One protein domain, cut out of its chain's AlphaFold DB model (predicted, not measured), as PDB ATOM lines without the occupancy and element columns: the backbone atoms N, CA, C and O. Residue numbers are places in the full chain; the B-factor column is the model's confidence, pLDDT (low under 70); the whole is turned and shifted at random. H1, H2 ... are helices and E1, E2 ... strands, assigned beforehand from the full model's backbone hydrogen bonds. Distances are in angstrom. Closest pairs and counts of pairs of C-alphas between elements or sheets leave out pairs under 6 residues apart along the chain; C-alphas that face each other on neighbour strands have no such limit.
ATOM      1  N   TYR A  67      88.558  93.533 129.214       98.69
ATOM      2  CA  TYR A  67      88.174  92.913 127.953       98.69
ATOM      3  C   TYR A  67      88.731  93.737 126.793       98.69
ATOM      4  O   TYR A  67      88.710  94.968 126.840       98.69
ATOM      5  N   ILE A  68      89.210  93.067 125.750       98.56
ATOM      6  CA  ILE A  68      89.742  93.719 124.551       98.56
ATOM      7  C   ILE A  68      88.961  93.214 123.340       98.56
ATOM      8  O   ILE A  68      88.822  92.004 123.152       98.56
ATOM      9  N   VAL A  69      88.486  94.125 122.495       98.31
ATOM     10  CA  VAL A  69      87.952  93.802 121.165       98.31
ATOM     11  C   VAL A  69      88.752  94.577 120.129       98.31
ATOM     12  O   VAL A  69      89.169  95.698 120.385       98.31
ATOM     13  N   CYS A  70      89.048  93.957 118.992       97.12
ATOM     14  CA  CYS A  70      89.872  94.562 117.955       97.12
ATOM     15  C   CYS A  70      89.521  94.031 116.561       97.12
ATOM     16  O   CYS A  70      88.898  92.976 116.414       97.12
ATOM     17  N   SER A  71      89.971  94.736 115.522       94.94
ATOM     18  CA  SER A  71      89.870  94.259 114.138       94.94
ATOM     19  C   SER A  71      90.908  93.177 113.818       94.94
ATOM     20  O   SER A  71      91.984  93.120 114.407       94.94
ATOM     21  N   GLY A  72      90.649  92.338 112.816       93.94
ATOM     22  CA  GLY A  72      91.486  91.171 112.504       93.94
ATOM     23  C   GLY A  72      92.945  91.473 112.148       93.94
ATOM     24  O   GLY A  72      93.809  90.620 112.324       93.94
ATOM     25  N   LYS A  73      93.246  92.693 111.685       93.25
ATOM     26  CA  LYS A  73      94.623  93.130 111.388       93.25
ATOM     27  C   LYS A  73      95.345  93.688 112.615       93.25
ATOM     28  O   LYS A  73      96.562  93.856 112.566       93.25
ATOM     29  N   PHE A  74      94.617  94.029 113.677       95.75
ATOM     30  CA  PHE A  74      95.184  94.663 114.859       95.75
ATOM     31  C   PHE A  74      96.190  93.761 115.590       95.75
ATOM     32  O   PHE A  74      97.310  94.232 115.794       95.75
ATOM     33  N   PRO A  75      95.896  92.480 115.914       96.56
ATOM     34  CA  PRO A  75      96.814  91.662 116.705       96.56
ATOM     35  C   PRO A  75      98.204  91.532 116.087       96.56
ATOM     36  O   PRO A  75      99.210  91.736 116.765       96.56
ATOM     37  N   GLU A  76      98.267  91.246 114.786       95.62
ATOM     38  CA  GLU A  76      99.533  91.071 114.071       95.62
ATOM     39  C   GLU A  76     100.321  92.382 113.991       95.62
ATOM     40  O   GLU A  76     101.532  92.387 114.196       95.62
ATOM     41  N   LYS A  77      99.643  93.516 113.759       95.00
ATOM     42  CA  LYS A  77     100.281  94.843 113.758       95.00
ATOM     43  C   LYS A  77     100.783  95.250 115.143       95.00
ATOM     44  O   LYS A  77     101.842  95.862 115.248       95.00
ATOM     45  N   TRP A  78     100.026  94.938 116.193       95.56
ATOM     46  CA  TRP A  78     100.354  95.320 117.565       95.56
ATOM     47  C   TRP A  78     101.590  94.581 118.085       95.56
ATOM     48  O   TRP A  78     102.491  95.180 118.682       95.56
ATOM     49  N   THR A  79     101.628  93.277 117.810       95.12
ATOM     50  CA  THR A  79     102.616  92.333 118.349       95.12
ATOM     51  C   THR A  79     103.775  92.044 117.399       95.12
ATOM     52  O   THR A  79     104.780  91.484 117.825       95.12
ATOM     53  N   SER A  80     103.651  92.409 116.120       94.88
ATOM     54  CA  SER A  80     104.553  92.000 115.035       94.88
ATOM     55  C   SER A  80     104.604  90.479 114.795       94.88
ATOM     56  O   SER A  80     105.529  89.989 114.147       94.88
ATOM     57  N   ILE A  81     103.616  89.720 115.285       95.94
ATOM     58  CA  ILE A  81     103.509  88.267 115.092       95.94
ATOM     59  C   ILE A  81     102.544  87.979 113.935       95.94
ATOM     60  O   ILE A  81     101.350  88.240 114.040       95.94
ATOM     61  N   SER A  82     103.040  87.381 112.849       93.88
ATOM     62  CA  SER A  82     102.268  87.013 111.645       93.88
ATOM     63  C   SER A  82     101.443  85.726 111.816       93.88
ATOM     64  O   SER A  82     101.553  84.770 111.045       93.88
ATOM     65  N   CYS A  83     100.679  85.655 112.903       94.56
ATOM     66  CA  CYS A  83      99.777  84.553 113.214       94.56
ATOM     67  C   CYS A  83      98.743  85.032 114.237       94.56
ATOM     68  O   CYS A  83      99.070  85.133 115.419       94.56
ATOM     69  N   ILE A  84      97.499  85.279 113.806       96.88
ATOM     70  CA  ILE A  84      96.416  85.790 114.673       96.88
ATOM     71  C   ILE A  84      96.317  85.050 116.025       96.88
ATOM     72  O   ILE A  84      96.405  85.733 117.041       96.88
ATOM     73  N   PRO A  85      96.214  83.703 116.111       97.75
ATOM     74  CA  PRO A  85      96.152  83.020 117.407       97.75
ATOM     75  C   PRO A  85      97.348  83.330 118.323       97.75
ATOM     76  O   PRO A  85      97.166  83.646 119.495       97.75
ATOM     77  N   SER A  86      98.573  83.299 117.785       97.88
ATOM     78  CA  SER A  86      99.779  83.631 118.561       97.88
ATOM     79  C   SER A  86      99.826  85.110 118.955       97.88
ATOM     80  O   SER A  86     100.279  85.432 120.046       97.88
ATOM     81  N   ALA A  87      99.341  86.006 118.096       98.00
ATOM     82  CA  ALA A  87      99.262  87.432 118.380       98.00
ATOM     83  C   ALA A  87      98.228  87.751 119.477       98.00
ATOM     84  O   ALA A  87      98.491  88.580 120.340       98.00
ATOM     85  N   LEU A  88      97.079  87.063 119.497       98.38
ATOM     86  CA  LEU A  88      96.102  87.169 120.591       98.38
ATOM     87  C   LEU A  88      96.691  86.684 121.921       98.38
ATOM     88  O   LEU A  88      96.485  87.320 122.954       98.38
ATOM     89  N   LEU A  89      97.452  85.585 121.892       98.19
ATOM     90  CA  LEU A  89      98.169  85.084 123.065       98.19
ATOM     91  C   LEU A  89      99.164  86.116 123.590       98.19
ATOM     92  O   LEU A  89      99.150  86.409 124.781       98.19
ATOM     93  N   GLU A  90      99.973  86.700 122.711       97.75
ATOM     94  CA  GLU A  90     100.951  87.728 123.072       97.75
ATOM     95  C   GLU A  90     100.281  88.986 123.650       97.75
ATOM     96  O   GLU A  90     100.750  89.509 124.657       97.75
ATOM     97  N   ILE A  91      99.152  89.439 123.085       97.69
ATOM     98  CA  ILE A  91      98.354  90.535 123.667       97.69
ATOM     99  C   ILE A  91      97.975  90.199 125.108       97.69
ATOM    100  O   ILE A  91      98.193  90.997 126.012       97.69
ATOM    101  N   LEU A  92      97.435  89.007 125.343       97.56
ATOM    102  CA  LEU A  92      97.058  88.597 126.687       97.56
ATOM    103  C   LEU A  92      98.280  88.506 127.616       97.56
ATOM    104  O   LEU A  92      98.202  88.948 128.762       97.56
ATOM    105  N   VAL A  93      99.420  87.985 127.162       96.25
ATOM    106  CA  VAL A  93     100.653  87.977 127.970       96.25
ATOM    107  C   VAL A  93     101.069  89.398 128.370       96.25
ATOM    108  O   VAL A  93     101.418  89.615 129.528       96.25
ATOM    109  N   GLN A  94     100.976  90.366 127.454       96.19
ATOM    110  CA  GLN A  94     101.296  91.772 127.721       96.19
ATOM    111  C   GLN A  94     100.288  92.454 128.660       96.19
ATOM    112  O   GLN A  94     100.688  93.293 129.465       96.19
ATOM    113  N   TYR A  95      99.007  92.076 128.600       97.00
ATOM    114  CA  TYR A  95      97.925  92.688 129.379       97.00
ATOM    115  C   TYR A  95      97.302  91.688 130.359       97.00
ATOM    116  O   TYR A  95      96.232  91.129 130.098       97.00
ATOM    117  N   PRO A  96      97.933  91.455 131.526       94.75
ATOM    118  CA  PRO A  96      97.546  90.370 132.418       94.75
ATOM    119  C   PRO A  96      96.159  90.531 133.065       94.75
ATOM    120  O   PRO A  96      95.597  89.545 133.540       94.75
ATOM    121  N   ARG A  97      95.602  91.749 133.071       95.69
ATOM    122  CA  ARG A  97      94.244  92.036 133.562       95.69
ATOM    123  C   ARG A  97      93.141  91.609 132.595       95.69
ATOM    124  O   ARG A  97      92.020  91.357 133.037       95.69
ATOM    125  N   ALA A  98      93.446  91.521 131.302       97.88
ATOM    126  CA  ALA A  98      92.455  91.190 130.293       97.88
ATOM    127  C   ALA A  98      92.040  89.718 130.422       97.88
ATOM    128  O   ALA A  98      92.851  88.805 130.267       97.88
ATOM    129  N   ARG A  99      90.754  89.485 130.684       97.69
ATOM    130  CA  ARG A  99      90.132  88.157 130.780       97.69
ATOM    131  C   ARG A  99      89.981  87.503 129.412       97.69
ATOM    132  O   ARG A  99      90.078  86.285 129.286       97.69
ATOM    133  N   PHE A 100      89.780  88.314 128.380       98.69
ATOM    134  CA  PHE A 100      89.826  87.850 127.006       98.69
ATOM    135  C   PHE A 100      90.208  88.957 126.031       98.69
ATOM    136  O   PHE A 100      90.083  90.149 126.319       98.69
ATOM    137  N   VAL A 101      90.602  88.516 124.840       98.75
ATOM    138  CA  VAL A 101      90.719  89.339 123.639       98.75
ATOM    139  C   VAL A 101      89.897  88.711 122.514       98.75
ATOM    140  O   VAL A 101      89.952  87.496 122.314       98.75
ATOM    141  N   ILE A 102      89.144  89.531 121.780       98.81
ATOM    142  CA  ILE A 102      88.400  89.137 120.578       98.81
ATOM    143  C   ILE A 102      88.966  89.886 119.369       98.81
ATOM    144  O   ILE A 102      89.124  91.104 119.404       98.81
ATOM    145  N   ALA A 103      89.225  89.163 118.281       98.44
ATOM    146  CA  ALA A 103      89.466  89.734 116.961       98.44
ATOM    147  C   ALA A 103      88.273  89.460 116.039       98.44
ATOM    148  O   ALA A 103      87.907  88.300 115.827       98.44
ATOM    149  N   THR A 104      87.694  90.510 115.456       97.38
ATOM    150  CA  THR A 104      86.693  90.396 114.386       97.38
ATOM    151  C   THR A 104      87.390  90.141 113.047       97.38
ATOM    152  O   THR A 104      88.368  90.794 112.690       97.38
ATOM    153  N   LEU A 105      86.920  89.151 112.292       96.19
ATOM    154  CA  LEU A 105      87.562  88.622 111.081       96.19
ATOM    155  C   LEU A 105      86.701  88.820 109.818       96.19
ATOM    156  O   LEU A 105      86.889  88.121 108.819       96.19
ATOM    157  N   GLY A 106      85.759  89.769 109.858       93.00
ATOM    158  CA  GLY A 106      84.831  90.056 108.762       93.00
ATOM    159  C   GLY A 106      83.939  88.855 108.444       93.00
ATOM    160  O   GLY A 106      83.381  88.236 109.345       93.00
ATOM    161  N   GLU A 107      83.867  88.474 107.167       90.75
ATOM    162  CA  GLU A 107      83.114  87.299 106.691       90.75
ATOM    163  C   GLU A 107      83.558  85.965 107.320       90.75
ATOM    164  O   GLU A 107      82.849  84.964 107.236       90.75
ATOM    165  N   ASN A 108      84.725  85.934 107.972       92.56
ATOM    166  CA  ASN A 108      85.225  84.752 108.669       92.56
ATOM    167  C   ASN A 108      84.789  84.694 110.147       92.56
ATOM    168  O   ASN A 108      85.237  83.806 110.871       92.56
ATOM    169  N   GLY A 109      83.939  85.621 110.601       95.56
ATOM    170  CA  GLY A 109      83.418  85.662 111.966       95.56
ATOM    171  C   GLY A 109      84.386  86.309 112.946       95.56
ATOM    172  O   GLY A 109      84.834  87.433 112.728       95.56
ATOM    173  N   CYS A 110      84.710  85.630 114.041       98.06
ATOM    174  CA  CYS A 110      85.591  86.155 115.080       98.06
ATOM    175  C   CYS A 110      86.428  85.058 115.742       98.06
ATOM    176  O   CYS A 110      86.071  83.878 115.746       98.06
ATOM    177  N   MET A 111      87.531  85.460 116.368       98.62
ATOM    178  CA  MET A 111      88.357  84.590 117.198       98.62
ATOM    179  C   MET A 111      88.528  85.207 118.579       98.62
ATOM    180  O   MET A 111      88.896  86.373 118.687       98.62
ATOM    181  N   MET A 112      88.282  84.420 119.622       98.75
ATOM    182  CA  MET A 112      88.415  84.841 121.012       98.75
ATOM    183  C   MET A 112      89.429  83.957 121.724       98.75
ATOM    184  O   MET A 112      89.335  82.732 121.656       98.75
ATOM    185  N   LEU A 113      90.368  84.573 122.434       98.69
ATOM    186  CA  LEU A 113      91.199  83.883 123.412       98.69
ATOM    187  C   LEU A 113      90.745  84.304 124.805       98.69
ATOM    188  O   LEU A 113      90.815  85.482 125.150       98.69
ATOM    189  N   GLU A 114      90.281  83.336 125.586       98.25
ATOM    190  CA  GLU A 114      89.845  83.518 126.968       98.25
ATOM    191  C   GLU A 114      90.874  82.897 127.909       98.25
ATOM    192  O   GLU A 114      91.273  81.746 127.709       98.25
ATOM    193  N   ARG A 115      91.300  83.637 128.936       95.81
ATOM    194  CA  ARG A 115      92.158  83.110 130.004       95.81
ATOM    195  C   ARG A 115      91.342  82.730 131.232       95.81
ATOM    196  O   ARG A 115      90.272  83.283 131.466       95.81
ATOM    197  N   ILE A 116      91.913  81.866 132.057       92.81
ATOM    198  CA  ILE A 116      91.441  81.607 133.418       92.81
ATOM    199  C   ILE A 116      92.576  81.793 134.417       92.81
ATOM    200  O   ILE A 116      93.752  81.660 134.077       92.81
ATOM    201  N   GLU A 117      92.210  82.092 135.659       80.25
ATOM    202  CA  GLU A 117      93.129  82.091 136.794       80.25
ATOM    203  C   GLU A 117      93.327  80.647 137.270       80.25
ATOM    204  O   GLU A 117      92.731  80.203 138.245       80.25
ATOM    205  N   ASP A 118      94.120  79.877 136.530       70.62
ATOM    206  CA  ASP A 118      94.559  78.548 136.948       70.62
ATOM    207  C   ASP A 118      95.940  78.262 136.347       70.62
ATOM    208  O   ASP A 118      96.170  78.520 135.171       70.62
ATOM    209  N   ASP A 119      96.872  77.719 137.127       64.25
ATOM    210  CA  ASP A 119      98.205  77.307 136.654       64.25
ATOM    211  C   ASP A 119      98.353  75.773 136.612       64.25
ATOM    212  O   ASP A 119      99.449  75.220 136.489       64.25
ATOM    213  N   SER A 120      97.234  75.048 136.706       62.47
ATOM    214  CA  SER A 120      97.218  73.593 136.626       62.47
ATOM    215  C   SER A 120      97.373  73.109 135.174       62.47
ATOM    216  O   SER A 120      96.442  72.922 134.398       62.47
ATOM    217  N   GLY A 121      98.623  72.912 134.774       60.62
ATOM    218  CA  GLY A 121      99.021  72.307 133.507       60.62
ATOM    219  C   GLY A 121     100.497  71.942 133.583       60.62
ATOM    220  O   GLY A 121     101.236  72.552 134.354       60.62
ATOM    221  N   ILE A 122     100.953  70.943 132.831       65.75
ATOM    222  CA  ILE A 122     102.386  70.598 132.788       65.75
ATOM    223  C   ILE A 122     102.951  71.001 131.425       65.75
ATOM    224  O   ILE A 122     103.857  71.832 131.375       65.75
ATOM    225  N   ASP A 123     102.312  70.571 130.335       84.12
ATOM    226  CA  ASP A 123     102.783  70.838 128.972       84.12
ATOM    227  C   ASP A 123     101.929  71.886 128.249       84.12
ATOM    228  O   ASP A 123     100.696  71.844 128.281       84.12
ATOM    229  N   ALA A 124     102.594  72.839 127.591       90.88
ATOM    230  CA  ALA A 124     101.936  73.860 126.783       90.88
ATOM    231  C   ALA A 124     101.664  73.353 125.359       90.88
ATOM    232  O   ALA A 124     102.529  72.743 124.729       90.88
ATOM    233  N   VAL A 125     100.474  73.647 124.837       94.62
ATOM    234  CA  VAL A 125     100.056  73.307 123.472       94.62
ATOM    235  C   VAL A 125     100.170  74.537 122.578       94.62
ATOM    236  O   VAL A 125      99.707  75.617 122.946       94.62
ATOM    237  N   ASP A 126     100.741  74.371 121.383       95.94
ATOM    238  CA  ASP A 126     100.808  75.448 120.392       95.94
ATOM    239  C   ASP A 126      99.395  75.888 119.964       95.94
ATOM    240  O   ASP A 126      98.583  75.098 119.469       95.94
ATOM    241  N   ILE A 127      99.101  77.172 120.158       97.44
ATOM    242  CA  ILE A 127      97.789  77.765 119.895       97.44
ATOM    243  C   ILE A 127      97.434  77.784 118.400       97.44
ATOM    244  O   ILE A 127      96.254  77.794 118.047       97.44
ATOM    245  N   GLY A 128      98.429  77.746 117.508       97.06
ATOM    246  CA  GLY A 128      98.225  77.578 116.071       97.06
ATOM    247  C   GLY A 128      97.611  76.215 115.753       97.06
ATOM    248  O   GLY A 128      96.575  76.158 115.089       97.06
ATOM    249  N   ASN A 129      98.164  75.140 116.320       96.44
ATOM    250  CA  ASN A 129      97.617  73.785 116.178       96.44
ATOM    251  C   ASN A 129      96.190  73.675 116.749       96.44
ATOM    252  O   ASN A 129      95.322  73.020 116.165       96.44
ATOM    253  N   VAL A 130      95.916  74.345 117.876       97.50
ATOM    254  CA  VAL A 130      94.558  74.414 118.449       97.50
ATOM    255  C   VAL A 130      93.602  75.113 117.481       97.50
ATOM    256  O   VAL A 130      92.513  74.600 117.221       97.50
ATOM    257  N   ALA A 131      94.010  76.247 116.908       97.44
ATOM    258  CA  ALA A 131      93.203  76.979 115.936       97.44
ATOM    259  C   ALA A 131      92.902  76.142 114.685       97.44
ATOM    260  O   ALA A 131      91.767  76.133 114.213       97.44
ATOM    261  N   GLU A 132      93.883  75.411 114.154       96.81
ATOM    262  CA  GLU A 132      93.681  74.488 113.030       96.81
ATOM    263  C   GLU A 132      92.686  73.376 113.376       96.81
ATOM    264  O   GLU A 132      91.734  73.147 112.628       96.81
ATOM    265  N   SER A 133      92.832  72.748 114.547       96.88
ATOM    266  CA  SER A 133      91.899  71.721 115.019       96.88
ATOM    267  C   SER A 133      90.469  72.251 115.163       96.88
ATOM    268  O   SER A 133      89.515  71.560 114.801       96.88
ATOM    269  N   LEU A 134      90.297  73.478 115.665       96.56
ATOM    270  CA  LEU A 134      88.979  74.103 115.788       96.56
ATOM    271  C   LEU A 134      88.372  74.445 114.430       96.56
ATOM    272  O   LEU A 134      87.194  74.173 114.224       96.56
ATOM    273  N   ARG A 135      89.160  74.957 113.477       94.31
ATOM    274  CA  ARG A 135      88.680  75.249 112.115       94.31
ATOM    275  C   ARG A 135      88.119  74.015 111.408       94.31
ATOM    276  O   ARG A 135      87.180  74.152 110.633       94.31
ATOM    277  N   LEU A 136      88.648  72.823 111.693       92.81
ATOM    278  CA  LEU A 136      88.114  71.560 111.163       92.81
ATOM    279  C   LEU A 136      86.756  71.169 111.769       92.81
ATOM    280  O   LEU A 136      86.027  70.391 111.163       92.81
ATOM    281  N   LYS A 137      86.420  71.689 112.954       91.31
ATOM    282  CA  LYS A 137      85.140  71.446 113.642       91.31
ATOM    283  C   LYS A 137      84.067  72.471 113.292       91.31
ATOM    284  O   LYS A 137      82.909  72.264 113.633       91.31
ATOM    285  N   VAL A 138      84.441  73.578 112.655       87.00
ATOM    286  CA  VAL A 138      83.484  74.580 112.193       87.00
ATOM    287  C   VAL A 138      82.645  73.977 111.067       87.00
ATOM    288  O   VAL A 138      83.162  73.655 109.994       87.00
ATOM    289  N   HIS A 139      81.342  73.837 111.298       75.75
ATOM    290  CA  HIS A 139      80.396  73.404 110.276       75.75
ATOM    291  C   HIS A 139      80.141  74.557 109.292       75.75
ATOM    292  O   HIS A 139      79.754  75.652 109.684       75.75
ATOM    293  N   LYS A 140      80.409  74.331 107.998       63.16
ATOM    294  CA  LYS A 140      80.320  75.368 106.945       63.16
ATOM    295  C   LYS A 140      78.914  75.569 106.359       63.16
ATOM    296  O   LYS A 140      78.744  76.501 105.563       63.16
ATOM    297  N   ASP A 141      77.971  74.707 106.733       61.84
ATOM    298  CA  ASP A 141      76.608  74.637 106.183       61.84
ATOM    299  C   ASP A 141      75.534  75.215 107.115       61.84
ATOM    300  O   ASP A 141      74.355  75.206 106.769       61.84
ATOM    301  N   ASP A 142      75.917  75.751 108.276       64.69
ATOM    302  CA  ASP A 142      74.951  76.405 109.150       64.69
ATOM    303  C   ASP A 142      74.609  77.796 108.603       64.69
ATOM    304  O   ASP A 142      75.476  78.653 108.428       64.69
ATOM    305  N   ASN A 143      73.317  78.028 108.349       77.31
ATOM    306  CA  ASN A 143      72.791  79.346 107.979       77.31
ATOM    307  C   ASN A 143      72.874  80.357 109.132       77.31
ATOM    308  O   ASN A 143      72.674  81.543 108.911       77.31
ATOM    309  N   LEU A 144      73.125  79.897 110.359       87.12
ATOM    310  CA  LEU A 144      73.228  80.739 111.544       87.12
ATOM    311  C   LEU A 144      74.665  80.730 112.073       87.12
ATOM    312  O   LEU A 144      75.333  79.696 111.991       87.12
ATOM    313  N   PRO A 145      75.135  81.841 112.663       92.44
ATOM    314  CA  PRO A 145      76.400  81.864 113.378       92.44
ATOM    315  C   PRO A 145      76.481  80.759 114.438       92.44
ATOM    316  O   PRO A 145      75.538  80.523 115.194       92.44
ATOM    317  N   THR A 146      77.631  80.100 114.522       94.38
ATOM    318  CA  THR A 146      77.945  79.065 115.513       94.38
ATOM    319  C   THR A 146      79.286  79.354 116.170       94.38
ATOM    320  O   THR A 146      80.047  80.211 115.722       94.38
ATOM    321  N   CYS A 147      79.576  78.666 117.273       95.75
ATOM    322  CA  CYS A 147      80.834  78.807 117.990       95.75
ATOM    323  C   CYS A 147      81.402  77.437 118.349       95.75
ATOM    324  O   CYS A 147      80.700  76.579 118.884       95.75
ATOM    325  N   VAL A 148      82.698  77.253 118.104       96.69
ATOM    326  CA  VAL A 148      83.463  76.093 118.575       96.69
ATOM    327  C   VAL A 148      84.526  76.547 119.566       96.69
ATOM    328  O   VAL A 148      85.156  77.583 119.372       96.69
ATOM    329  N   SER A 149      84.740  75.763 120.622       97.75
ATOM    330  CA  SER A 149      85.702  76.065 121.689       97.75
ATOM    331  C   SER A 149      86.667  74.905 121.907       97.75
ATOM    332  O   SER A 149      86.285  73.732 121.826       97.75
ATOM    333  N   SER A 150      87.922  75.214 122.239       97.38
ATOM    334  CA  SER A 150      88.833  74.234 122.833       97.38
ATOM    335  C   SER A 150      88.457  73.963 124.294       97.38
ATOM    336  O   SER A 150      87.650  74.676 124.896       97.38
ATOM    337  N   LYS A 151      89.067  72.930 124.886       95.06
ATOM    338  CA  LYS A 151      89.134  72.806 126.349       95.06
ATOM    339  C   LYS A 151      90.095  73.864 126.904       95.06
ATOM    340  O   LYS A 151      90.931  74.370 126.150       95.06
ATOM    341  N   PHE A 152      89.992  74.150 128.200       94.69
ATOM    342  CA  PHE A 152      91.026  74.893 128.915       94.69
ATOM    343  C   PHE A 152      92.325  74.084 128.951       94.69
ATOM    344  O   PHE A 152      92.299  72.872 129.182       94.69
ATOM    345  N   MET A 153      93.434  74.744 128.637       94.25
ATOM    346  CA  MET A 153      94.782  74.177 128.649       94.25
ATOM    347  C   MET A 153      95.830  75.287 128.703       94.25
ATOM    348  O   MET A 153      95.535  76.448 128.408       94.25
ATOM    349  N   ARG A 154      97.076  74.931 129.029       95.19
ATOM    350  CA  ARG A 154      98.204  75.847 128.856       95.19
ATOM    351  C   ARG A 154      98.507  75.993 127.365       95.19
ATOM    352  O   ARG A 154      98.787  75.011 126.682       95.19
ATOM    353  N   LEU A 155      98.446  77.219 126.870       95.75
ATOM    354  CA  LEU A 155      98.673  77.591 125.480       95.75
ATOM    355  C   LEU A 155     100.012  78.318 125.352       95.75
ATOM    356  O   LEU A 155     100.339  79.174 126.176       95.75
ATOM    357  N   SER A 156     100.763  77.986 124.308       95.38
ATOM    358  CA  SER A 156     101.973  78.682 123.860       95.38
ATOM    359  C   SER A 156     101.817  79.119 122.400       95.38
ATOM    360  O   SER A 156     100.890  78.696 121.710       95.38
ATOM    361  N   GLY A 157     102.695  79.991 121.910       92.00
ATOM    362  CA  GLY A 157     102.695  80.420 120.513       92.00
ATOM    363  C   GLY A 157     104.051  80.975 120.094       92.00
ATOM    364  O   GLY A 157     105.037  80.825 120.807       92.00
ATOM    365  N   ARG A 158     104.100  81.658 118.945       84.94
ATOM    366  CA  ARG A 158     105.337  82.267 118.408       84.94
ATOM    367  C   ARG A 158     105.851  83.484 119.198       84.94
ATOM    368  O   ARG A 158     106.884  84.037 118.829       84.94
ATOM    369  N   GLY A 159     105.107  83.926 120.210       76.56
ATOM    370  CA  GLY A 159     105.451  85.038 121.096       76.56
ATOM    371  C   GLY A 159     106.158  84.590 122.376       76.56
ATOM    372  O   GLY A 159     106.693  83.484 122.464       76.56
ATOM    373  N   HIS A 160     106.145  85.460 123.378       79.81
ATOM    374  CA  HIS A 160     106.722  85.211 124.691       79.81
ATOM    375  C   HIS A 160     105.637  84.729 125.656       79.81
ATOM    376  O   HIS A 160     104.525  85.241 125.672       79.81
ATOM    377  N   GLY A 161     105.981  83.776 126.519       89.44
ATOM    378  CA  GLY A 161     105.103  83.336 127.602       89.44
ATOM    379  C   GLY A 161     104.002  82.356 127.191       89.44
ATOM    380  O   GLY A 161     103.904  81.891 126.056       89.44
ATOM    381  N   THR A 162     103.196  81.994 128.184       93.94
ATOM    382  CA  THR A 162     102.108  81.020 128.061       93.94
ATOM    383  C   THR A 162     100.900  81.495 128.844       93.94
ATOM    384  O   THR A 162     101.065  82.141 129.876       93.94
ATOM    385  N   ILE A 163      99.704  81.115 128.404       94.44
ATOM    386  CA  ILE A 163      98.440  81.434 129.080       94.44
ATOM    387  C   ILE A 163      97.671  80.149 129.347       94.44
ATOM    388  O   ILE A 163      97.566  79.310 128.458       94.44
ATOM    389  N   HIS A 164      97.093  79.994 130.538       95.38
ATOM    390  CA  HIS A 164      96.054  78.989 130.736       95.38
ATOM    391  C   HIS A 164      94.726  79.563 130.255       95.38
ATOM    392  O   HIS A 164      94.238  80.573 130.763       95.38
ATOM    393  N   GLY A 165      94.169  78.955 129.217       96.06
ATOM    394  CA  GLY A 165      92.992  79.488 128.565       96.06
ATOM    395  C   GLY A 165      92.394  78.534 127.553       96.06
ATOM    396  O   GLY A 165      92.773  77.365 127.459       96.06
ATOM    397  N   ARG A 166      91.446  79.051 126.783       97.38
ATOM    398  CA  ARG A 166      90.826  78.349 125.664       97.38
ATOM    399  C   ARG A 166      90.629  79.291 124.488       97.38
ATOM    400  O   ARG A 166      90.418  80.490 124.658       97.38
ATOM    401  N   LEU A 167      90.692  78.719 123.294       98.44
ATOM    402  CA  LEU A 167      90.443  79.426 122.049       98.44
ATOM    403  C   LEU A 167      89.022  79.123 121.577       98.44
ATOM    404  O   LEU A 167      88.603  77.963 121.582       98.44
ATOM    405  N   LEU A 168      88.308  80.155 121.141       98.56
ATOM    406  CA  LEU A 168      86.992  80.046 120.530       98.56
ATOM    407  C   LEU A 168      87.008  80.653 119.126       98.56
ATOM    408  O   LEU A 168      87.669  81.664 118.876       98.56
ATOM    409  N   ILE A 169      86.265  80.032 118.211       98.12
ATOM    410  CA  ILE A 169      86.019  80.540 116.859       98.12
ATOM    411  C   ILE A 169      84.511  80.667 116.685       98.12
ATOM    412  O   ILE A 169      83.806  79.659 116.734       98.12
ATOM    413  N   GLY A 170      84.044  81.898 116.483       96.38
ATOM    414  CA  GLY A 170      82.673  82.202 116.084       96.38
ATOM    415  C   GLY A 170      82.600  82.375 114.570       96.38
ATOM    416  O   GLY A 170      83.476  83.018 113.993       96.38
ATOM    417  N   THR A 171      81.593  81.806 113.913       94.81
ATOM    418  CA  THR A 171      81.363  82.008 112.473       94.81
ATOM    419  C   THR A 171      80.542  83.267 112.216       94.81
ATOM    420  O   THR A 171      79.794  83.714 113.082       94.81
ATOM    421  N   ALA A 172      80.682  83.845 111.023       91.62
ATOM    422  CA  ALA A 172      79.740  84.836 110.517       91.62
ATOM    423  C   ALA A 172      78.664  84.149 109.672       91.62
ATOM    424  O   ALA A 172      78.896  83.092 109.078       91.62
ATOM    425  N   GLU A 173      77.500  84.782 109.589       88.19
ATOM    426  CA  GLU A 173      76.489  84.395 108.616       88.19
ATOM    427  C   GLU A 173      76.934  84.796 107.204       88.19
ATOM    428  O   GLU A 173      77.480  85.881 106.992       88.19
ATOM    429  N   LYS A 174      76.704  83.917 106.224       85.38
ATOM    430  CA  LYS A 174      76.997  84.222 104.821       85.38
ATOM    431  C   LYS A 174      75.904  85.121 104.263       85.38
ATOM    432  O   LYS A 174      74.765  84.688 104.118       85.38
ATOM    433  N   ILE A 175      76.278  86.338 103.894       84.19
ATOM    434  CA  ILE A 175      75.393  87.292 103.229       84.19
ATOM    435  C   ILE A 175      75.708  87.253 101.729       84.19
ATOM    436  O   ILE A 175      76.854  87.506 101.345       84.19
ATOM    437  N   PRO A 176      74.746  86.897 100.859       85.38
ATOM    438  CA  PRO A 176      74.929  86.988  99.417       85.38
ATOM    439  C   PRO A 176      75.320  88.410  98.997       85.38
ATOM    440  O   PRO A 176      74.750  89.377  99.486       85.38
ATOM    441  N   ALA A 177      76.244  88.553  98.042       85.06
ATOM    442  CA  ALA A 177      76.711  89.869  97.585       85.06
ATOM    443  C   ALA A 177      75.588  90.862  97.190       85.06
ATOM    444  O   ALA A 177      75.751  92.043  97.474       85.06
ATOM    445  N   PRO A 178      74.453  90.441  96.588       87.06
ATOM    446  CA  PRO A 178      73.335  91.349  96.308       87.06
ATOM    447  C   PRO A 178      72.592  91.868  97.549       87.06
ATOM    448  O   PRO A 178      71.888  92.866  97.448       87.06
ATOM    449  N   GLU A 179      72.700  91.174  98.684       86.75
ATOM    450  CA  GLU A 179      72.077  91.546  99.962       86.75
ATOM    451  C   GLU A 179      73.016  92.383 100.841       86.75
ATOM    452  O   GLU A 179      72.566  92.986 101.809       86.75
ATOM    453  N   LEU A 180      74.313  92.428 100.516       87.88
ATOM    454  CA  LEU A 180      75.302  93.218 101.242       87.88
ATOM    455  C   LEU A 180      75.196  94.693 100.830       87.88
ATOM    456  O   LEU A 180      75.600  95.062  99.726       87.88
ATOM    457  N   VAL A 181      74.655  95.523 101.722       88.31
ATOM    458  CA  VAL A 181      74.372  96.943 101.461       88.31
ATOM    459  C   VAL A 181      75.523  97.829 101.934       88.31
ATOM    460  O   VAL A 181      76.087  98.584 101.142       88.31
ATOM    461  N   ASP A 182      75.895  97.715 103.209       88.06
ATOM    462  CA  ASP A 182      76.933  98.522 103.853       88.06
ATOM    463  C   ASP A 182      77.599  97.718 104.980       88.06
ATOM    464  O   ASP A 182      76.964  96.914 105.646       88.06
ATOM    465  N   THR A 183      78.898  97.912 105.202       88.31
ATOM    466  CA  THR A 183      79.634  97.288 106.321       88.31
ATOM    467  C   THR A 183      80.021  98.284 107.414       88.31
ATOM    468  O   THR A 183      80.611  97.900 108.428       88.31
ATOM    469  N   THR A 184      79.714  99.565 107.218       89.56
ATOM    470  CA  THR A 184      79.936 100.629 108.201       89.56
ATOM    471  C   THR A 184      79.203 100.302 109.501       89.56
ATOM    472  O   THR A 184      78.051  99.880 109.488       89.56
ATOM    473  N   GLY A 185      79.888 100.436 110.638       89.88
ATOM    474  CA  GLY A 185      79.303 100.165 111.955       89.88
ATOM    475  C   GLY A 185      79.149  98.682 112.319       89.88
ATOM    476  O   GLY A 185      78.732  98.369 113.430       89.88
ATOM    477  N   CYS A 186      79.526  97.738 111.446       93.00
ATOM    478  CA  CYS A 186      79.460  96.307 111.775       93.00
ATOM    479  C   CYS A 186      80.362  95.932 112.967       93.00
ATOM    480  O   CYS A 186      79.998  95.078 113.773       93.00
ATOM    481  N   GLY A 187      81.525  96.582 113.102       93.06
ATOM    482  CA  GLY A 187      82.393  96.431 114.276       93.06
ATOM    483  C   GLY A 187      81.714  96.914 115.560       93.06
ATOM    484  O   GLY A 187      81.657  96.169 116.539       93.06
ATOM    485  N   ASP A 188      81.106  98.099 115.515       94.25
ATOM    486  CA  ASP A 188      80.383  98.697 116.643       94.25
ATOM    487  C   ASP A 188      79.182  97.845 117.062       94.25
ATOM    488  O   ASP A 188      78.963  97.600 118.246       94.25
ATOM    489  N   ALA A 189      78.424  97.330 116.088       96.00
ATOM    490  CA  ALA A 189      77.295  96.437 116.325       96.00
ATOM    491  C   ALA A 189      77.740  95.132 117.010       96.00
ATOM    492  O   ALA A 189      77.096  94.672 117.959       96.00
ATOM    493  N   PHE A 190      78.872  94.563 116.580       97.44
ATOM    494  CA  PHE A 190      79.476  93.400 117.229       97.44
ATOM    495  C   PHE A 190      79.873  93.714 118.677       97.44
ATOM    496  O   PHE A 190      79.538  92.959 119.590       97.44
ATOM    497  N   ILE A 191      80.557  94.839 118.909       97.50
ATOM    498  CA  ILE A 191      80.977  95.263 120.250       97.50
ATOM    499  C   ILE A 191      79.763  95.514 121.148       97.50
ATOM    500  O   ILE A 191      79.743  95.036 122.280       97.50
ATOM    501  N   GLY A 192      78.725  96.186 120.648       97.56
ATOM    502  CA  GLY A 192      77.471  96.402 121.370       97.56
ATOM    503  C   GLY A 192      76.822  95.091 121.819       97.56
ATOM    504  O   GLY A 192      76.370  94.972 122.959       97.56
ATOM    505  N   ALA A 193      76.850  94.066 120.967       98.00
ATOM    506  CA  ALA A 193      76.360  92.738 121.316       98.00
ATOM    507  C   ALA A 193      77.250  92.016 122.346       98.00
ATOM    508  O   ALA A 193      76.728  91.328 123.225       98.00
ATOM    509  N   VAL A 194      78.575  92.205 122.297       98.50
ATOM    510  CA  VAL A 194      79.501  91.717 123.336       98.50
ATOM    511  C   VAL A 194      79.244  92.418 124.672       98.50
ATOM    512  O   VAL A 194      79.169  91.746 125.698       98.50
ATOM    513  N   LEU A 195      79.046  93.741 124.683       98.31
ATOM    514  CA  LEU A 195      78.682  94.501 125.885       98.31
ATOM    515  C   LEU A 195      77.379  93.969 126.495       98.31
ATOM    516  O   LEU A 195      77.321  93.718 127.697       98.31
ATOM    517  N   TYR A 196      76.357  93.727 125.669       98.12
ATOM    518  CA  TYR A 196      75.110  93.105 126.117       98.12
ATOM    519  C   TYR A 196      75.340  91.706 126.703       98.12
ATOM    520  O   TYR A 196      74.834  91.401 127.785       98.12
ATOM    521  N   GLY A 197      76.131  90.868 126.029       98.12
ATOM    522  CA  GLY A 197      76.479  89.530 126.505       98.12
ATOM    523  C   GLY A 197      77.197  89.552 127.855       98.12
ATOM    524  O   GLY A 197      76.843  88.784 128.743       98.12
ATOM    525  N   LEU A 198      78.136  90.480 128.049       97.94
ATOM    526  CA  LEU A 198      78.831  90.683 129.321       97.94
ATOM    527  C   LEU A 198      77.878  91.124 130.440       97.94
ATOM    528  O   LEU A 198      77.896  90.535 131.517       97.94
ATOM    529  N   CYS A 199      77.022  92.117 130.184       97.12
ATOM    530  CA  CYS A 199      76.058  92.620 131.168       97.12
ATOM    531  C   CYS A 199      74.969  91.598 131.537       97.12
ATOM    532  O   CYS A 199      74.337  91.729 132.581       97.12
ATOM    533  N   THR A 200      74.737  90.598 130.684       97.06
ATOM    534  CA  THR A 200      73.747  89.528 130.897       97.06
ATOM    535  C   THR A 200      74.379  88.175 131.229       97.06
ATOM    536  O   THR A 200      73.687  87.159 131.225       97.06
ATOM    537  N   GLU A 201      75.684  88.157 131.527       96.50
ATOM    538  CA  GLU A 201      76.444  86.961 131.915       96.50
ATOM    539  C   GLU A 201      76.340  85.808 130.896       96.50
ATOM    540  O   GLU A 201      76.311  84.622 131.239       96.50
ATOM    541  N   MET A 202      76.285  86.139 129.604       97.75
ATOM    542  CA  MET A 202      76.293  85.138 128.546       97.75
ATOM    543  C   MET A 202      77.627  84.399 128.508       97.75
ATOM    544  O   MET A 202      78.694  85.002 128.402       97.75
ATOM    545  N   ALA A 203      77.556  83.066 128.482       97.31
ATOM    546  CA  ALA A 203      78.718  82.246 128.167       97.31
ATOM    547  C   ALA A 203      79.292  82.645 126.787       97.31
ATOM    548  O   ALA A 203      78.499  82.867 125.860       97.31
ATOM    549  N   PRO A 204      80.626  82.684 126.609       97.38
ATOM    550  CA  PRO A 204      81.264  83.030 125.336       97.38
ATOM    551  C   PRO A 204      80.705  82.272 124.125       97.38
ATOM    552  O   PRO A 204      80.483  82.853 123.066       97.38
ATOM    553  N   GLU A 205      80.373  80.994 124.302       96.00
ATOM    554  CA  GLU A 205      79.804  80.128 123.266       96.00
ATOM    555  C   GLU A 205      78.415  80.564 122.783       96.00
ATOM    556  O   GLU A 205      78.007  80.186 121.688       96.00
ATOM    557  N   LYS A 206      77.685  81.349 123.583       97.25
ATOM    558  CA  LYS A 206      76.409  81.976 123.205       97.25
ATOM    559  C   LYS A 206      76.594  83.428 122.775       97.25
ATOM    560  O   LYS A 206      75.929  83.872 121.842       97.25
ATOM    561  N   MET A 207      77.505  84.144 123.431       98.38
ATOM    562  CA  MET A 207      77.795  85.548 123.154       98.38
ATOM    563  C   MET A 207      78.353  85.754 121.741       98.38
ATOM    564  O   MET A 207      77.880  86.641 121.038       98.38
ATOM    565  N   LEU A 208      79.323  84.939 121.300       97.69
ATOM    566  CA  LEU A 208      79.955  85.125 119.985       97.69
ATOM    567  C   LEU A 208      78.977  84.898 118.816       97.69
ATOM    568  O   LEU A 208      78.907  85.769 117.950       97.69
ATOM    569  N   PRO A 209      78.167  83.817 118.782       96.00
ATOM    570  CA  PRO A 209      77.138  83.660 117.754       96.00
ATOM    571  C   PRO A 209      76.108  84.788 117.750       96.00
ATOM    572  O   PRO A 209      75.757  85.291 116.685       96.00
ATOM    573  N   PHE A 210      75.656  85.219 118.933       96.75
ATOM    574  CA  PHE A 210      74.727  86.341 119.064       96.75
ATOM    575  C   PHE A 210      75.319  87.628 118.478       96.75
ATOM    576  O   PHE A 210      74.669  88.291 117.671       96.75
ATOM    577  N   ALA A 211      76.573  87.948 118.808       97.31
ATOM    578  CA  ALA A 211      77.252  89.121 118.272       97.31
ATOM    579  C   ALA A 211      77.405  89.062 116.748       97.31
ATOM    580  O   ALA A 211      77.074  90.028 116.063       97.31
ATOM    581  N   CYS A 212      77.804  87.914 116.196       94.50
ATOM    582  CA  CYS A 212      77.855  87.707 114.747       94.50
ATOM    583  C   CYS A 212      76.480  87.840 114.069       94.50
ATOM    584  O   CYS A 212      76.397  88.319 112.939       94.50
ATOM    585  N   GLN A 213      75.396  87.444 114.739       93.12
ATOM    586  CA  GLN A 213      74.040  87.572 114.203       93.12
ATOM    587  C   GLN A 213      73.578  89.035 114.155       93.12
ATOM    588  O   GLN A 213      72.950  89.450 113.183       93.12
ATOM    589  N   VAL A 214      73.921  89.836 115.169       92.12
ATOM    590  CA  VAL A 214      73.630  91.281 115.187       92.12
ATOM    591  C   VAL A 214      74.330  91.998 114.027       92.12
ATOM    592  O   VAL A 214      73.718  92.847 113.379       92.12
ATOM    593  N   VAL A 215      75.568  91.609 113.699       89.12
ATOM    594  CA  VAL A 215      76.315  92.161 112.552       89.12
ATOM    595  C   VAL A 215      75.559  91.977 111.240       89.12
ATOM    596  O   VAL A 215      75.467  92.920 110.461       89.12
ATOM    597  N   LYS A 216      74.957  90.802 111.012       83.56
ATOM    598  CA  LYS A 216      74.196  90.538 109.784       83.56
ATOM    599  C   LYS A 216      73.075  91.551 109.579       83.56
ATOM    600  O   LYS A 216      72.884  92.025 108.466       83.56
ATOM    601  N   GLN A 217      72.369  91.912 110.650       79.06
ATOM    602  CA  GLN A 217      71.300  92.903 110.580       79.06
ATOM    603  C   GLN A 217      71.831  94.292 110.205       79.06
ATOM    604  O   GLN A 217      71.157  95.018 109.490       79.06
ATOM    605  N   CYS A 218      73.044  94.642 110.636       78.38
ATOM    606  CA  CYS A 218      73.705  95.885 110.238       78.38
ATOM    607  C   CYS A 218      74.120  95.871 108.759       78.38
ATOM    608  O   CYS A 218      74.094  96.910 108.113       78.38
ATOM    609  N   SER A 219      74.497  94.706 108.224       69.31
ATOM    610  CA  SER A 219      75.064  94.589 106.876       69.31
ATOM    611  C   SER A 219      74.047  94.648 105.726       69.31
ATOM    612  O   SER A 219      74.434  94.810 104.567       69.31
ATOM    613  N   ILE A 220      72.762  94.462 106.035       76.19
ATOM    614  CA  ILE A 220      71.666  94.345 105.054       76.19
ATOM    615  C   ILE A 220      70.644  95.490 105.143       76.19
ATOM    616  O   ILE A 220      69.642  95.462 104.424       76.19
ATOM    617  N   CYS A 221      70.843  96.433 106.068       58.22
ATOM    618  CA  CYS A 221      69.927  97.543 106.339       58.22
ATOM    619  C   CYS A 221      70.311  98.827 105.600       58.22
ATOM    620  O   CYS A 221      71.513  99.033 105.330       58.22
TER     621      CYS A 221
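AT A GLANCE: This is residues 67 to 221 of the 221 residues of the protein "PfkB domain-containing protein" of Triticum turgidum subsp. durum (UniProt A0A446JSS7). A strongly twisted sheet of six strands, E1 to E6, stands between helices on its two faces: H2 and H3 cover one face, and the helical hairpin of H4 and H5 covers the other. The sheet curls round H2, with E5 at its far end, while the short H1 touches H2 and only grazes the sheet. The printed part has 155 residues, with five named helices and six named strands in the order E1 H1 H2 E2 E3 H3 E4 E5 E6 H4 H5, and its class is mixed, helices and strands. The sheet is branched and mixed: E1 and E2 are parallel, and the other neighbour pairs are antiparallel. The whole is compact, with a radius of gyration of the C-alphas of 15.2 A, and elongated in outline, spanning 49 by 31 by 29 A.

IN THESE COORDINATES: The longest strand is E6, residues 163 to 170, 20.4 A from first to last C-alpha. E3, residues 110 to 115, measures 16.6 A, E2, residues 100 to 104, 13.2 A, and E1, residues 67 to 71, 14.0 A. E1 begins at C-alpha 67, (88.174, 92.913, 127.953). The shorter strands are E4, residues 147 to 149, and E5, residues 153 to 156. H2, residues 84 to 94, measures 15.2 A, and H3, residues 127 to 137, measures 15.5 A. H1 is residues 74 to 79. H4, residues 186 to 199, measures 20.0 A and begins at C-alpha 186, (79.460, 96.307, 111.775). H5, residues 204 to 219, is the longest helix at 22.6 A and ends at C-alpha 219, (75.064, 94.589, 106.876).

HOW THE PARTS SIT: E6 has three neighbours: E3 lies on one side of it, and E4 and E5 on the other side. The pairing is staggered, with E5 beside residues 163 to 165 of E6 and E4 beside residues 167 to 170. Between E6 and E3, N 168 and O 112 are 2.8 A apart, between E6 and E4, N 169 and O 148 are 2.9 A apart, and in the hairpin of E5 and E6, N 155 and O 163 are 2.8 A apart, each pair within hydrogen-bond range. E2 and E3 form a hairpin, with N 103 and O 111 at 2.8 A. E1 is an edge strand and parallel to E2, with N 102 and O 68 at 2.8 A. E1, H1, H2 and E2 make a strand-helix-strand unit, two parallel neighbour strands with helices between them in the chain; its crossover is right-handed. H2 is on the sheet, and the C-alphas of Leu 88 and Leu 113 are its closest to E3, 6.5 A apart. H3, on the same face, touches H2 at a steep tilt of 45 degrees, closest at the C-alphas of Pro 85 and Gly 128, 6.0 A. H3 lies over E4 and E6 at a height of 8.6 A over the sheet. On the opposite face, H4 lies over E1 and E2 at a height of 9.8 A, and H5 over E6 at 9.1 A. H4 and H5 touch, closest at the C-alphas of Ala 193 and Ala 211, 4.8 A, and run opposite ways at a shallow tilt of 34.6 degrees, only just short of steep. H1 touches H2, closest at the C-alphas of Pro 75 and Ala 87, 5.2 A. Every O i to N i+4 pair is within hydrogen-bond range in H1, H2 and H4; in H3 6 of 7 are and in H5 10 of 12.

THE WHOLE: The two C-alphas farthest apart, those of Ile 122 and Pro 178, are 51.0 A apart. The printed part has no cut. The links from E3 to H3, 11 residues, and from E6 to H4, 15 residues, are long. The mean pLDDT of the printed part is 92.0; residues 119 to 122, 140 to 142, 219 and 221 are under 70.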